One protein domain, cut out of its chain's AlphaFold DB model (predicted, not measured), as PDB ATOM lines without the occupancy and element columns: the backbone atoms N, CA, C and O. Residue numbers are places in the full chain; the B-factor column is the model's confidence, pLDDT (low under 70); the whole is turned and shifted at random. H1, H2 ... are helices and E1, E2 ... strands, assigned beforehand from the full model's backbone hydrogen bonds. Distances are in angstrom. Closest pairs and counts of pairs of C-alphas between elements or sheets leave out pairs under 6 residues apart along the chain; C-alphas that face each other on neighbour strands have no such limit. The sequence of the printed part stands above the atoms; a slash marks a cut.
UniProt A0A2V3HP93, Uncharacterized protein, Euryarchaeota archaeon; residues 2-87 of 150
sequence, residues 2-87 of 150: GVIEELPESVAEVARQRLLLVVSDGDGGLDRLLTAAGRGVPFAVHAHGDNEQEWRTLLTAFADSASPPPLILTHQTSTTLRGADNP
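This is residues 2 to 87 of the 150 residues of an uncharacterized protein of Euryarchaeota archaeon (UniProt A0A2V3HP93). A small parallel sheet of three short strands, E1, E2 and E3, has helices H3 and H4 grazing it from one side, while the short helices H1 and H2 make one end of the long axis and an unnamed stretch, residues 74 to 87, loops out toward the other end. The printed part has 86 residues, with four named helices and three named strands in the order H1, H2, E1, H3, E2, H4, E3; the sheet's order is E1, E2, E3. The class is mixed, with 34 residues in named helices and 9 in named strands. The whole is only just compact, close to loose, with a radius of gyration of the C-alphas of 13.9 A, and is elongated, spanning 44 by 27 by 22 A.

H1 is residues 2 to 6, beginning at C-alpha 2, (148.197, 145.911, 88.356). H2, residues 9 to 17, is 12.3 A long. E1 is residues 22 to 24. H3, residues 30 to 37, is 10.3 A long. E2 is residues 43 to 45. H4, residues 52 to 63, is the longest helix at 16.2 A, and begins at C-alpha 52, (167.048, 149.305, 98.859). E3, residues 71 to 73, ends at C-alpha 73, (163.838, 134.929, 99.449).

In the sheet, E2 is the inner strand, and E1 and E3 are edge strands. E1 and E2 are parallel at 17 degrees, with N 44 and O 22 within hydrogen-bond range at 2.8 A. E2 and E3 are parallel at 27 degrees, with N 45 and O 72 within hydrogen-bond range at 2.9 A. E1, H3, E2 and E2, H4, E3 are strand-helix-strand units, two parallel neighbour strands with a helix between them along the chain, each with a right-handed crossover. H3 only grazes the sheet with residues 33 to 37, and H4 only grazes it with residues 55 to 62, H4 being only just on it with 5 pairs of C-alphas within 10 A. H4 touches H3 with residues 58 to 62 alone; their closest C-alphas, those of Leu 30 and Leu 58, are 6.6 A apart, and they run the same way at a steep tilt of 41 degrees. H1 touches H2, their closest C-alphas being those of Ile 4 and Ala 12, 5.4 A apart. Neither H1 nor H2 is on the sheet. H2 and H3 are only just apart, with closest C-alphas at 8.2 A. Every O i to N i+4 pair is within hydrogen-bond range in H3 and H4, against 4 of 5 in H2 and 0 of 1 in H1, where 2 of 2 O i to N i+3 pairs are.

The C-alphas of Ser 10 and Thr 79, the two farthest apart, are 44.1 A from each other. The printed part has no cut. The links E2 to H4 and H4 to E3 are short, the other four are tight, and no link is long. The mean pLDDT of the printed part is 90.0, and no printed residue is under 70.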
ATOM      1  N   GLY A   2     148.948 144.917  89.148       70.19
ATOM      2  CA  GLY A   2     148.197 145.911  88.356       70.19
ATOM      3  C   GLY A   2     147.214 145.339  87.323       70.19
ATOM      4  O   GLY A   2     146.090 145.812  87.249       70.19
ATOM      5  N   VAL A   3     147.572 144.259  86.613       74.81
ATOM      6  CA  VAL A   3     146.692 143.615  85.611       74.81
ATOM      7  C   VAL A   3     145.350 143.158  86.200       74.81
ATOM      8  O   VAL A   3     144.330 143.233  85.524       74.81
ATOM      9  N   ILE A   4     145.314 142.733  87.470       82.19
ATOM     10  CA  ILE A   4     144.068 142.295  88.125       82.19
ATOM     11  C   ILE A   4     143.075 143.458  88.262       82.19
ATOM     12  O   ILE A   4     141.871 143.239  88.225       82.19
ATOM     13  N   GLU A   5     143.561 144.692  88.395       77.94
ATOM     14  CA  GLU A   5     142.712 145.885  88.511       77.94
ATOM     15  C   GLU A   5     142.146 146.362  87.173       77.94
ATOM     16  O   GLU A   5     141.249 147.198  87.157       77.94
ATOM     17  N   GLU A   6     142.643 145.833  86.056       82.81
ATOM     18  CA  GLU A   6     142.117 146.130  84.720       82.81
ATOM     19  C   GLU A   6     140.948 145.215  84.339       82.81
ATOM     20  O   GLU A   6     140.262 145.451  83.345       82.81
ATOM     21  N   LEU A   7     140.727 144.155  85.119       85.69
ATOM     22  CA  LEU A   7     139.633 143.217  84.914       85.69
ATOM     23  C   LEU A   7     138.310 143.825  85.408       85.69
ATOM     24  O   LEU A   7     138.315 144.613  86.357       85.69
ATOM     25  N   PRO A   8     137.158 143.419  84.833       93.25
ATOM     26  CA  PRO A   8     135.853 143.752  85.397       93.25
ATOM     27  C   PRO A   8     135.799 143.397  86.885       93.25
ATOM     28  O   PRO A   8     136.332 142.362  87.281       93.25
ATOM     29  N   GLU A   9     135.139 144.218  87.703       91.06
ATOM     30  CA  GLU A   9     135.220 144.127  89.169       91.06
ATOM     31  C   GLU A   9     134.890 142.731  89.719       91.06
ATOM     32  O   GLU A   9     135.631 142.201  90.546       91.06
ATOM     33  N   SER A  10     133.864 142.076  89.169       92.69
ATOM     34  CA  SER A  10     133.496 140.702  89.534       92.69
ATOM     35  C   SER A  10     134.598 139.676  89.243       92.69
ATOM     36  O   SER A  10     134.792 138.729  90.000       92.69
ATOM     37  N   VAL A  11     135.357 139.863  88.162       91.56
ATOM     38  CA  VAL A  11     136.488 139.002  87.792       91.56
ATOM     39  C   VAL A  11     137.713 139.341  88.639       91.56
ATOM     40  O   VAL A  11     138.405 138.437  89.107       91.56
ATOM     41  N   ALA A  12     137.967 140.631  88.872       88.88
ATOM     42  CA  ALA A  12     139.062 141.105  89.707       88.88
ATOM     43  C   ALA A  12     138.935 140.582  91.144       88.88
ATOM     44  O   ALA A  12     139.927 140.162  91.737       88.88
ATOM     45  N   GLU A  13     137.725 140.564  91.704       89.25
ATOM     46  CA  GLU A  13     137.465 140.022  93.037       89.25
ATOM     47  C   GLU A  13     137.837 138.536  93.124       89.25
ATOM     48  O   GLU A  13     138.638 138.149  93.981       89.25
ATOM     49  N   VAL A  14     137.341 137.724  92.185       91.06
ATOM     50  CA  VAL A  14     137.656 136.289  92.112       91.06
ATOM     51  C   VAL A  14     139.157 136.064  91.917       91.06
ATOM     52  O   VAL A  14     139.745 135.204  92.575       91.06
ATOM     53  N   ALA A  15     139.807 136.848  91.056       89.56
ATOM     54  CA  ALA A  15     141.246 136.757  90.827       89.56
ATOM     55  C   ALA A  15     142.050 137.072  92.099       89.56
ATOM     56  O   ALA A  15     142.976 136.336  92.431       89.56
ATOM     57  N   ARG A  16     141.673 138.111  92.861       88.25
ATOM     58  CA  ARG A  16     142.339 138.440  94.133       88.25
ATOM     59  C   ARG A  16     142.126 137.369  95.204       88.25
ATOM     60  O   ARG A  16     143.023 137.159  96.012       88.25
ATOM     61  N   GLN A  17     140.962 136.718  95.242       89.56
ATOM     62  CA  GLN A  17     140.699 135.606  96.170       89.56
ATOM     63  C   GLN A  17     141.520 134.355  95.831       89.56
ATOM     64  O   GLN A  17     141.814 133.552  96.711       89.56
ATOM     65  N   ARG A  18     141.898 134.187  94.560       91.50
ATOM     66  CA  ARG A  18     142.701 133.059  94.067       91.50
ATOM     67  C   ARG A  18     144.193 133.372  93.952       91.50
ATOM     68  O   ARG A  18     144.934 132.566  93.396       91.50
ATOM     69  N   LEU A  19     144.641 134.527  94.439       92.56
ATOM     70  CA  LEU A  19     146.048 134.903  94.399       92.56
ATOM     71  C   LEU A  19     146.855 134.025  95.364       92.56
ATOM     72  O   LEU A  19     146.641 134.070  96.571       92.56
ATOM     73  N   LEU A  20     147.788 133.240  94.821       93.62
ATOM     74  CA  LEU A  20     148.563 132.261  95.593       93.62
ATOM     75  C   LEU A  20     149.939 132.759  96.032       93.62
ATOM     76  O   LEU A  20     150.474 132.274  97.021       93.62
ATOM     77  N   LEU A  21     150.534 133.675  95.274       94.75
ATOM     78  CA  LEU A  21     151.881 134.176  95.512       94.75
ATOM     79  C   LEU A  21     152.025 135.541  94.848       94.75
ATOM     80  O   LEU A  21     151.592 135.728  93.708       94.75
ATOM     81  N   VAL A  22     152.683 136.469  95.534       95.06
ATOM     82  CA  VAL A  22     153.187 137.702  94.928       95.06
ATOM     83  C   VAL A  22     154.692 137.567  94.735       95.06
ATOM     84  O   VAL A  22     155.418 137.325  95.693       95.06
ATOM     85  N   VAL A  23     155.168 137.731  93.503       94.75
ATOM     86  CA  VAL A  23     156.594 137.934  93.226       94.75
ATOM     87  C   VAL A  23     156.805 139.429  93.084       94.75
ATOM     88  O   VAL A  23     156.088 140.053  92.301       94.75
ATOM     89  N   SER A  24     157.700 139.998  93.884       92.75
ATOM     90  CA  SER A  24     157.958 141.433  93.835       92.75
ATOM     91  C   SER A  24     159.365 141.773  94.284       92.75
ATOM     92  O   SER A  24     159.891 141.185  95.236       92.75
ATOM     93  N   ASP A  25     159.941 142.762  93.627       90.38
ATOM     94  CA  ASP A  25     161.140 143.435  94.087       90.38
ATOM     95  C   ASP A  25     160.856 144.521  95.146       90.38
ATOM     96  O   ASP A  25     161.782 145.111  95.684       90.38
ATOM     97  N   GLY A  26     159.584 144.770  95.468       87.69
ATOM     98  CA  GLY A  26     159.126 145.787  96.410       87.69
ATOM     99  C   GLY A  26     158.712 147.125  95.790       87.69
ATOM    100  O   GLY A  26     158.204 147.972  96.526       87.69
ATOM    101  N   ASP A  27     158.838 147.313  94.471       80.25
ATOM    102  CA  ASP A  27     158.582 148.596  93.794       80.25
ATOM    103  C   ASP A  27     157.120 148.817  93.319       80.25
ATOM    104  O   ASP A  27     156.743 149.892  92.851       80.25
ATOM    105  N   GLY A  28     156.223 147.849  93.540       73.62
ATOM    106  CA  GLY A  28     154.848 147.832  93.008       73.62
ATOM    107  C   GLY A  28     153.779 148.655  93.753       73.62
ATOM    108  O   GLY A  28     152.582 148.427  93.541       73.62
ATOM    109  N   GLY A  29     154.180 149.578  94.631       83.50
ATOM    110  CA  GLY A  29     153.292 150.387  95.475       83.50
ATOM    111  C   GLY A  29     152.899 149.698  96.790       83.50
ATOM    112  O   GLY A  29     152.169 148.704  96.801       83.50
ATOM    113  N   LEU A  30     153.345 150.273  97.911       86.25
ATOM    114  CA  LEU A  30     153.266 149.670  99.248       86.25
ATOM    115  C   LEU A  30     151.847 149.234  99.643       86.25
ATOM    116  O   LEU A  30     151.656 148.085 100.029       86.25
ATOM    117  N   ASP A  31     150.838 150.092  99.475       88.69
ATOM    118  CA  ASP A  31     149.453 149.795  99.881       88.69
ATOM    119  C   ASP A  31     148.890 148.532  99.210       88.69
ATOM    120  O   ASP A  31     148.142 147.754  99.814       88.69
ATOM    121  N   ARG A  32     149.274 148.287  97.951       87.25
ATOM    122  CA  ARG A  32     148.837 147.112  97.186       87.25
ATOM    123  C   ARG A  32     149.487 145.844  97.721       87.25
ATOM    124  O   ARG A  32     148.810 144.825  97.870       87.25
ATOM    125  N   LEU A  33     150.782 145.915  98.022       91.06
ATOM    126  CA  LEU A  33     151.536 144.806  98.607       91.06
ATOM    127  C   LEU A  33     151.011 144.495 100.017       91.06
ATOM    128  O   LEU A  33     150.735 143.337 100.317       91.06
ATOM    129  N   LEU A  34     150.744 145.515 100.837       91.38
ATOM    130  CA  LEU A  34     150.153 145.346 102.168       91.38
ATOM    131  C   LEU A  34     148.737 144.762 102.117       91.38
ATOM    132  O   LEU A  34     148.395 143.914 102.937       91.38
ATOM    133  N   THR A  35     147.928 145.134 101.122       90.31
ATOM    134  CA  THR A  35     146.592 144.546 100.930       90.31
ATOM    135  C   THR A  35     146.659 143.045 100.642       90.31
ATOM    136  O   THR A  35     145.838 142.281 101.149       90.31
ATOM    137  N   ALA A  36     147.620 142.601  99.825       91.25
ATOM    138  CA  ALA A  36     147.831 141.175  99.570       91.25
ATOM    139  C   ALA A  36     148.409 140.459 100.803       91.25
ATOM    140  O   ALA A  36     147.930 139.384 101.164       91.25
ATOM    141  N   ALA A  37     149.363 141.083 101.497       92.31
ATOM    142  CA  ALA A  37     149.951 140.556 102.726       92.31
ATOM    143  C   ALA A  37     148.914 140.369 103.843       92.31
ATOM    144  O   ALA A  37     148.871 139.311 104.464       92.31
ATOM    145  N   GLY A  38     148.007 141.332 104.034       91.25
ATOM    146  CA  GLY A  38     146.920 141.247 105.017       91.25
ATOM    147  C   GLY A  38     145.916 140.117 104.754       91.25
ATOM    148  O   GLY A  38     145.142 139.764 105.638       91.25
ATOM    149  N   ARG A  39     145.937 139.514 103.557       90.06
ATOM    150  CA  ARG A  39     145.158 138.312 103.211       90.06
ATOM    151  C   ARG A  39     145.932 137.009 103.450       90.06
ATOM    152  O   ARG A  39     145.423 135.942 103.122       90.06
ATOM    153  N   GLY A  40     147.153 137.086 103.978       91.81
ATOM    154  CA  GLY A  40     148.030 135.938 104.204       91.81
ATOM    155  C   GLY A  40     148.676 135.382 102.933       91.81
ATOM    156  O   GLY A  40     149.190 134.266 102.959       91.81
ATOM    157  N   VAL A  41     148.649 136.127 101.821       95.00
ATOM    158  CA  VAL A  41     149.285 135.704 100.564       95.00
ATOM    159  C   VAL A  41     150.808 135.688 100.760       95.00
ATOM    160  O   VAL A  41     151.355 136.707 101.185       95.00
ATOM    161  N   PRO A  42     151.508 134.579 100.461       95.44
ATOM    162  CA  PRO A  42     152.967 134.523 100.487       95.44
ATOM    163  C   PRO A  42     153.626 135.475  99.486       95.44
ATOM    164  O   PRO A  42     153.062 135.785  98.431       95.44
ATOM    165  N   PHE A  43     154.864 135.872  99.781       96.25
ATOM    166  CA  PHE A  43     155.674 136.719  98.910       96.25
ATOM    167  C   PHE A  43     157.001 136.048  98.564       96.25
ATOM    168  O   PHE A  43     157.752 135.654  99.454       96.25
ATOM    169  N   ALA A  44     157.317 135.973  97.273       96.06
ATOM    170  CA  ALA A  44     158.667 135.712  96.795       96.06
ATOM    171  C   ALA A  44     159.349 137.053  96.507       96.06
ATOM    172  O   ALA A  44     159.047 137.718  95.514       96.06
ATOM    173  N   VAL A  45     160.244 137.462  97.400       94.38
ATOM    174  CA  VAL A  45     160.890 138.777  97.347       94.38
ATOM    175  C   VAL A  45     162.301 138.683  96.793       94.38
ATOM    176  O   VAL A  45     162.985 137.671  96.966       94.38
ATOM    177  N   HIS A  46     162.749 139.740  96.129       92.31
ATOM    178  CA  HIS A  46     164.132 139.890  95.685       92.31
ATOM    179  C   HIS A  46     164.555 141.348  95.698       92.31
ATOM    180  O   HIS A  46     163.737 142.217  95.449       92.31
ATOM    181  N   ALA A  47     165.820 141.626  95.990       86.31
ATOM    182  CA  ALA A  47     166.342 142.986  95.926       86.31
ATOM    183  C   ALA A  47     166.986 143.246  94.560       86.31
ATOM    184  O   ALA A  47     167.698 142.384  94.029       86.31
ATOM    185  N   HIS A  48     166.784 144.450  94.036       82.56
ATOM    186  CA  HIS A  48     167.630 145.039  93.008       82.56
ATOM    187  C   HIS A  48     168.637 146.001  93.657       82.56
ATOM    188  O   HIS A  48     168.505 146.405  94.808       82.56
ATOM    189  N   GLY A  49     169.709 146.335  92.936       76.50
ATOM    190  CA  GLY A  49     170.767 147.193  93.482       76.50
ATOM    191  C   GLY A  49     170.329 148.640  93.738       76.50
ATOM    192  O   GLY A  49     171.031 149.368  94.429       76.50
ATOM    193  N   ASP A  50     169.199 149.055  93.169       80.81
ATOM    194  CA  ASP A  50     168.667 150.416  93.179       80.81
ATOM    195  C   ASP A  50     167.385 150.585  94.014       80.81
ATOM    196  O   ASP A  50     166.926 151.714  94.150       80.81
ATOM    197  N   ASN A  51     166.838 149.517  94.611       83.19
ATOM    198  CA  ASN A  51     165.540 149.537  95.305       83.19
ATOM    199  C   ASN A  51     165.630 149.303  96.830       83.19
ATOM    200  O   ASN A  51     164.675 148.858  97.468       83.19
ATOM    201  N   GLU A  52     166.790 149.586  97.437       86.69
ATOM    202  CA  GLU A  52     167.048 149.305  98.859       86.69
ATOM    203  C   GLU A  52     166.019 149.967  99.792       86.69
ATOM    204  O   GLU A  52     165.593 149.362 100.780       86.69
ATOM    205  N   GLN A  53     165.610 151.204  99.494       87.44
ATOM    206  CA  GLN A  53     164.689 151.957 100.343       87.44
ATOM    207  C   GLN A  53     163.276 151.360 100.313       87.44
ATOM    208  O   GLN A  53     162.656 151.187 101.368       87.44
ATOM    209  N   GLU A  54     162.781 151.016  99.130       87.81
ATOM    210  CA  GLU A  54     161.505 150.339  98.907       87.81
ATOM    211  C   GLU A  54     161.501 148.985  99.619       87.81
ATOM    212  O   GLU A  54     160.565 148.673 100.360       87.81
ATOM    213  N   TRP A  55     162.603 148.237  99.506       89.25
ATOM    214  CA  TRP A  55     162.793 146.961 100.188       89.25
ATOM    215  C   TRP A  55     162.697 147.087 101.705       89.25
ATOM    216  O   TRP A  55     161.926 146.378 102.355       89.25
ATOM    217  N   ARG A  56     163.463 148.020 102.286       90.12
ATOM    218  CA  ARG A  56     163.450 148.284 103.730       90.12
ATOM    219  C   ARG A  56     162.063 148.690 104.202       90.12
ATOM    220  O   ARG A  56     161.614 148.208 105.240       90.12
ATOM    221  N   THR A  57     161.387 149.543 103.441       92.25
ATOM    222  CA  THR A  57     160.046 150.033 103.773       92.25
ATOM    223  C   THR A  57     159.034 148.888 103.776       92.25
ATOM    224  O   THR A  57     158.314 148.716 104.759       92.25
ATOM    225  N   LEU A  58     159.027 148.055 102.730       92.44
ATOM    226  CA  LEU A  58     158.143 146.894 102.629       92.44
ATOM    227  C   LEU A  58     158.379 145.897 103.768       92.44
ATOM    228  O   LEU A  58     157.430 145.488 104.436       92.44
ATOM    229  N   LEU A  59     159.637 145.517 104.011       91.94
ATOM    230  CA  LEU A  59     159.965 144.534 105.041       91.94
ATOM    231  C   LEU A  59     159.688 145.044 106.454       91.94
ATOM    232  O   LEU A  59     159.249 144.261 107.294       91.94
ATOM    233  N   THR A  60     159.901 146.337 106.713       94.19
ATOM    234  CA  THR A  60     159.529 146.954 107.996       94.19
ATOM    235  C   THR A  60     158.016 146.884 108.185       94.19
ATOM    236  O   THR A  60     157.549 146.394 109.206       94.19
ATOM    237  N   ALA A  61     157.240 147.258 107.165       93.31
ATOM    238  CA  ALA A  61     155.784 147.195 107.235       93.31
ATOM    239  C   ALA A  61     155.255 145.756 107.405       93.31
ATOM    240  O   ALA A  61     154.264 145.537 108.098       93.31
ATOM    241  N   PHE A  62     155.920 144.760 106.810       94.25
ATOM    242  CA  PHE A  62     155.611 143.353 107.067       94.25
ATOM    243  C   PHE A  62     155.938 142.947 108.502       94.25
ATOM    244  O   PHE A  62     155.110 142.295 109.131       94.25
ATOM    245  N   ALA A  63     157.103 143.330 109.025       92.69
ATOM    246  CA  ALA A  63     157.518 143.006 110.388       92.69
ATOM    247  C   ALA A  63     156.603 143.637 111.453       92.69
ATOM    248  O   ALA A  63     156.334 143.002 112.470       92.69
ATOM    249  N   ASP A  64     156.095 144.843 111.192       93.62
ATOM    250  CA  ASP A  64     155.167 145.556 112.075       93.62
ATOM    251  C   ASP A  64     153.717 145.039 111.968       93.62
ATOM    252  O   ASP A  64     152.867 145.369 112.802       93.62
ATOM    253  N   SER A  65     153.405 144.215 110.960       90.44
ATOM    254  CA  SER A  65     152.088 143.591 110.817       90.44
ATOM    255  C   SER A  65     151.849 142.560 111.920       90.44
ATOM    256  O   SER A  65     152.687 141.702 112.191       90.44
ATOM    257  N   ALA A  66     150.641 142.555 112.495       90.50
ATOM    258  CA  ALA A  66     150.226 141.537 113.465       90.50
ATOM    259  C   ALA A  66     150.253 140.106 112.889       90.50
ATOM    260  O   ALA A  66     150.344 139.130 113.633       90.50
ATOM    261  N   SER A  67     150.159 139.979 111.563       89.44
ATOM    262  CA  SER A  67     150.295 138.722 110.833       89.44
ATOM    263  C   SER A  67     151.174 138.970 109.601       89.44
ATOM    264  O   SER A  67     150.662 139.383 108.557       89.44
ATOM    265  N   PRO A  68     152.507 138.815 109.717       91.81
ATOM    266  CA  PRO A  68     153.406 138.969 108.580       91.81
ATOM    267  C   PRO A  68     153.154 137.862 107.544       91.81
ATOM    268  O   PRO A  68     152.920 136.709 107.928       91.81
ATOM    269  N   PRO A  69     153.219 138.165 106.234       94.19
ATOM    270  CA  PRO A  69     153.070 137.144 105.208       94.19
ATOM    271  C   PRO A  69     154.280 136.193 105.205       94.19
ATOM    272  O   PRO A  69     155.398 136.613 105.523       94.19
ATOM    273  N   PRO A  70     154.113 134.924 104.791       94.88
ATOM    274  CA  PRO A  70     155.248 134.041 104.549       94.88
ATOM    275  C   PRO A  70     156.170 134.613 103.465       94.88
ATOM    276  O   PRO A  70     155.695 135.036 102.410       94.88
ATOM    277  N   LEU A  71     157.483 134.586 103.709       95.00
ATOM    278  CA  LEU A  71     158.489 135.097 102.777       95.00
ATOM    279  C   LEU A  71     159.337 133.969 102.191       95.00
ATOM    280  O   LEU A  71     159.847 133.113 102.911       95.00
ATOM    281  N   ILE A  72     159.530 134.026 100.876       95.12
ATOM    282  CA  ILE A  72     160.485 133.229 100.110       95.12
ATOM    283  C   ILE A  72     161.516 134.213  99.564       95.12
ATOM    284  O   ILE A  72     161.176 135.123  98.809       95.12
ATOM    285  N   LEU A  73     162.778 134.065  99.957       94.38
ATOM    286  CA  LEU A  73     163.838 134.929  99.449       94.38
ATOM    287  C   LEU A  73     164.345 134.376  98.121       94.38
ATOM    288  O   LEU A  73     164.717 133.206  98.030       94.38
ATOM    289  N   THR A  74     164.386 135.224  97.098       95.12
ATOM    290  CA  THR A  74     164.958 134.879  95.796       95.12
ATOM    291  C   THR A  74     166.037 135.871  95.379       95.12
ATOM    292  O   THR A  74     166.052 137.018  95.824       95.12
ATOM    293  N   HIS A  75     166.962 135.450  94.517       92.88
ATOM    294  CA  HIS A  75     168.064 136.297  94.047       92.88
ATOM    295  C   HIS A  75     168.418 136.027  92.576       92.88
ATOM    296  O   HIS A  75     167.905 135.091  91.976       92.88
ATOM    297  N   GLN A  76     169.286 136.869  91.997       89.94
ATOM    298  CA  GLN A  76     169.756 136.775  90.596       89.94
ATOM    299  C   GLN A  76     171.276 136.620  90.472       89.94
ATOM    300  O   GLN A  76     171.840 136.729  89.386       89.94
ATOM    301  N   THR A  77     171.968 136.409  91.589       89.19
ATOM    302  CA  THR A  77     173.426 136.241  91.587       89.19
ATOM    303  C   THR A  77     173.818 134.855  91.071       89.19
ATOM    304  O   THR A  77     173.068 133.885  91.197       89.19
ATOM    305  N   SER A  78     175.029 134.753  90.520       89.06
ATOM    306  CA  SER A  78     175.647 133.482  90.114       89.06
ATOM    307  C   SER A  78     176.185 132.661  91.292       89.06
ATOM    308  O   SER A  78     176.649 131.537  91.111       89.06
ATOM    309  N   THR A  79     176.154 133.223  92.500       91.38
ATOM    310  CA  THR A  79     176.625 132.597  93.734       91.38
ATOM    311  C   THR A  79     175.464 132.033  94.534       91.38
ATOM    312  O   THR A  79     174.385 132.613  94.565       91.38
ATOM    313  N   THR A  80     175.699 130.932  95.243       92.12
ATOM    314  CA  THR A  80     174.731 130.410  96.211       92.12
ATOM    315  C   THR A  80     174.642 131.339  97.416       92.12
ATOM    316  O   THR A  80     175.658 131.646  98.043       92.12
ATOM    317  N   LEU A  81     173.422 131.744  97.768       92.81
ATOM    318  CA  LEU A  81     173.142 132.517  98.971       92.81
ATOM    319  C   LEU A  81     172.419 131.630  99.984       92.81
ATOM    320  O   LEU A  81     171.449 130.949  99.672       92.81
ATOM    321  N   ARG A  82     172.891 131.609 101.231       93.69
ATOM    322  CA  ARG A  82     172.239 130.810 102.271       93.69
ATOM    323  C   ARG A  82     170.863 131.398 102.585       93.69
ATOM    324  O   ARG A  82     170.783 132.519 103.077       93.69
ATOM    325  N   GLY A  83     169.811 130.605 102.386       92.69
ATOM    326  CA  GLY A  83     168.435 130.993 102.710       92.69
ATOM    327  C   GLY A  83     167.728 131.803 101.624       92.69
ATOM    328  O   GLY A  83     166.656 132.331 101.900       92.69
ATOM    329  N   ALA A  84     168.306 131.898 100.424       94.56
ATOM    330  CA  ALA A  84     167.648 132.449  99.247       94.56
ATOM    331  C   ALA A  84     167.961 131.580  98.025       94.56
ATOM    332  O   ALA A  84     169.092 131.123  97.875       94.56
ATOM    333  N   ASP A  85     166.981 131.396  97.144       95.19
ATOM    334  CA  ASP A  85     167.119 130.564  95.945       95.19
ATOM    335  C   ASP A  85     167.113 131.409  94.664       95.19
ATOM    336  O   ASP A  85     166.457 132.449  94.580       95.19
ATOM    337  N   ASN A  86     167.819 130.963  93.628       94.75
ATOM    338  CA  ASN A  86     167.755 131.574  92.301       94.75
ATOM    339  C   ASN A  86     166.937 130.677  91.358       94.75
ATOM    340  O   ASN A  86     167.493 129.731  90.797       94.75
ATOM    341  N   PRO A  87     165.630 130.944  91.168       94.06
ATOM    342  CA  PRO A  87     164.809 130.181  90.229       94.06
ATOM    343  C   PRO A  87     165.075 130.553  88.758       94.06
ATOM    344  O   PRO A  87     164.561 129.881  87.865       94.06
TER     345      PRO A  87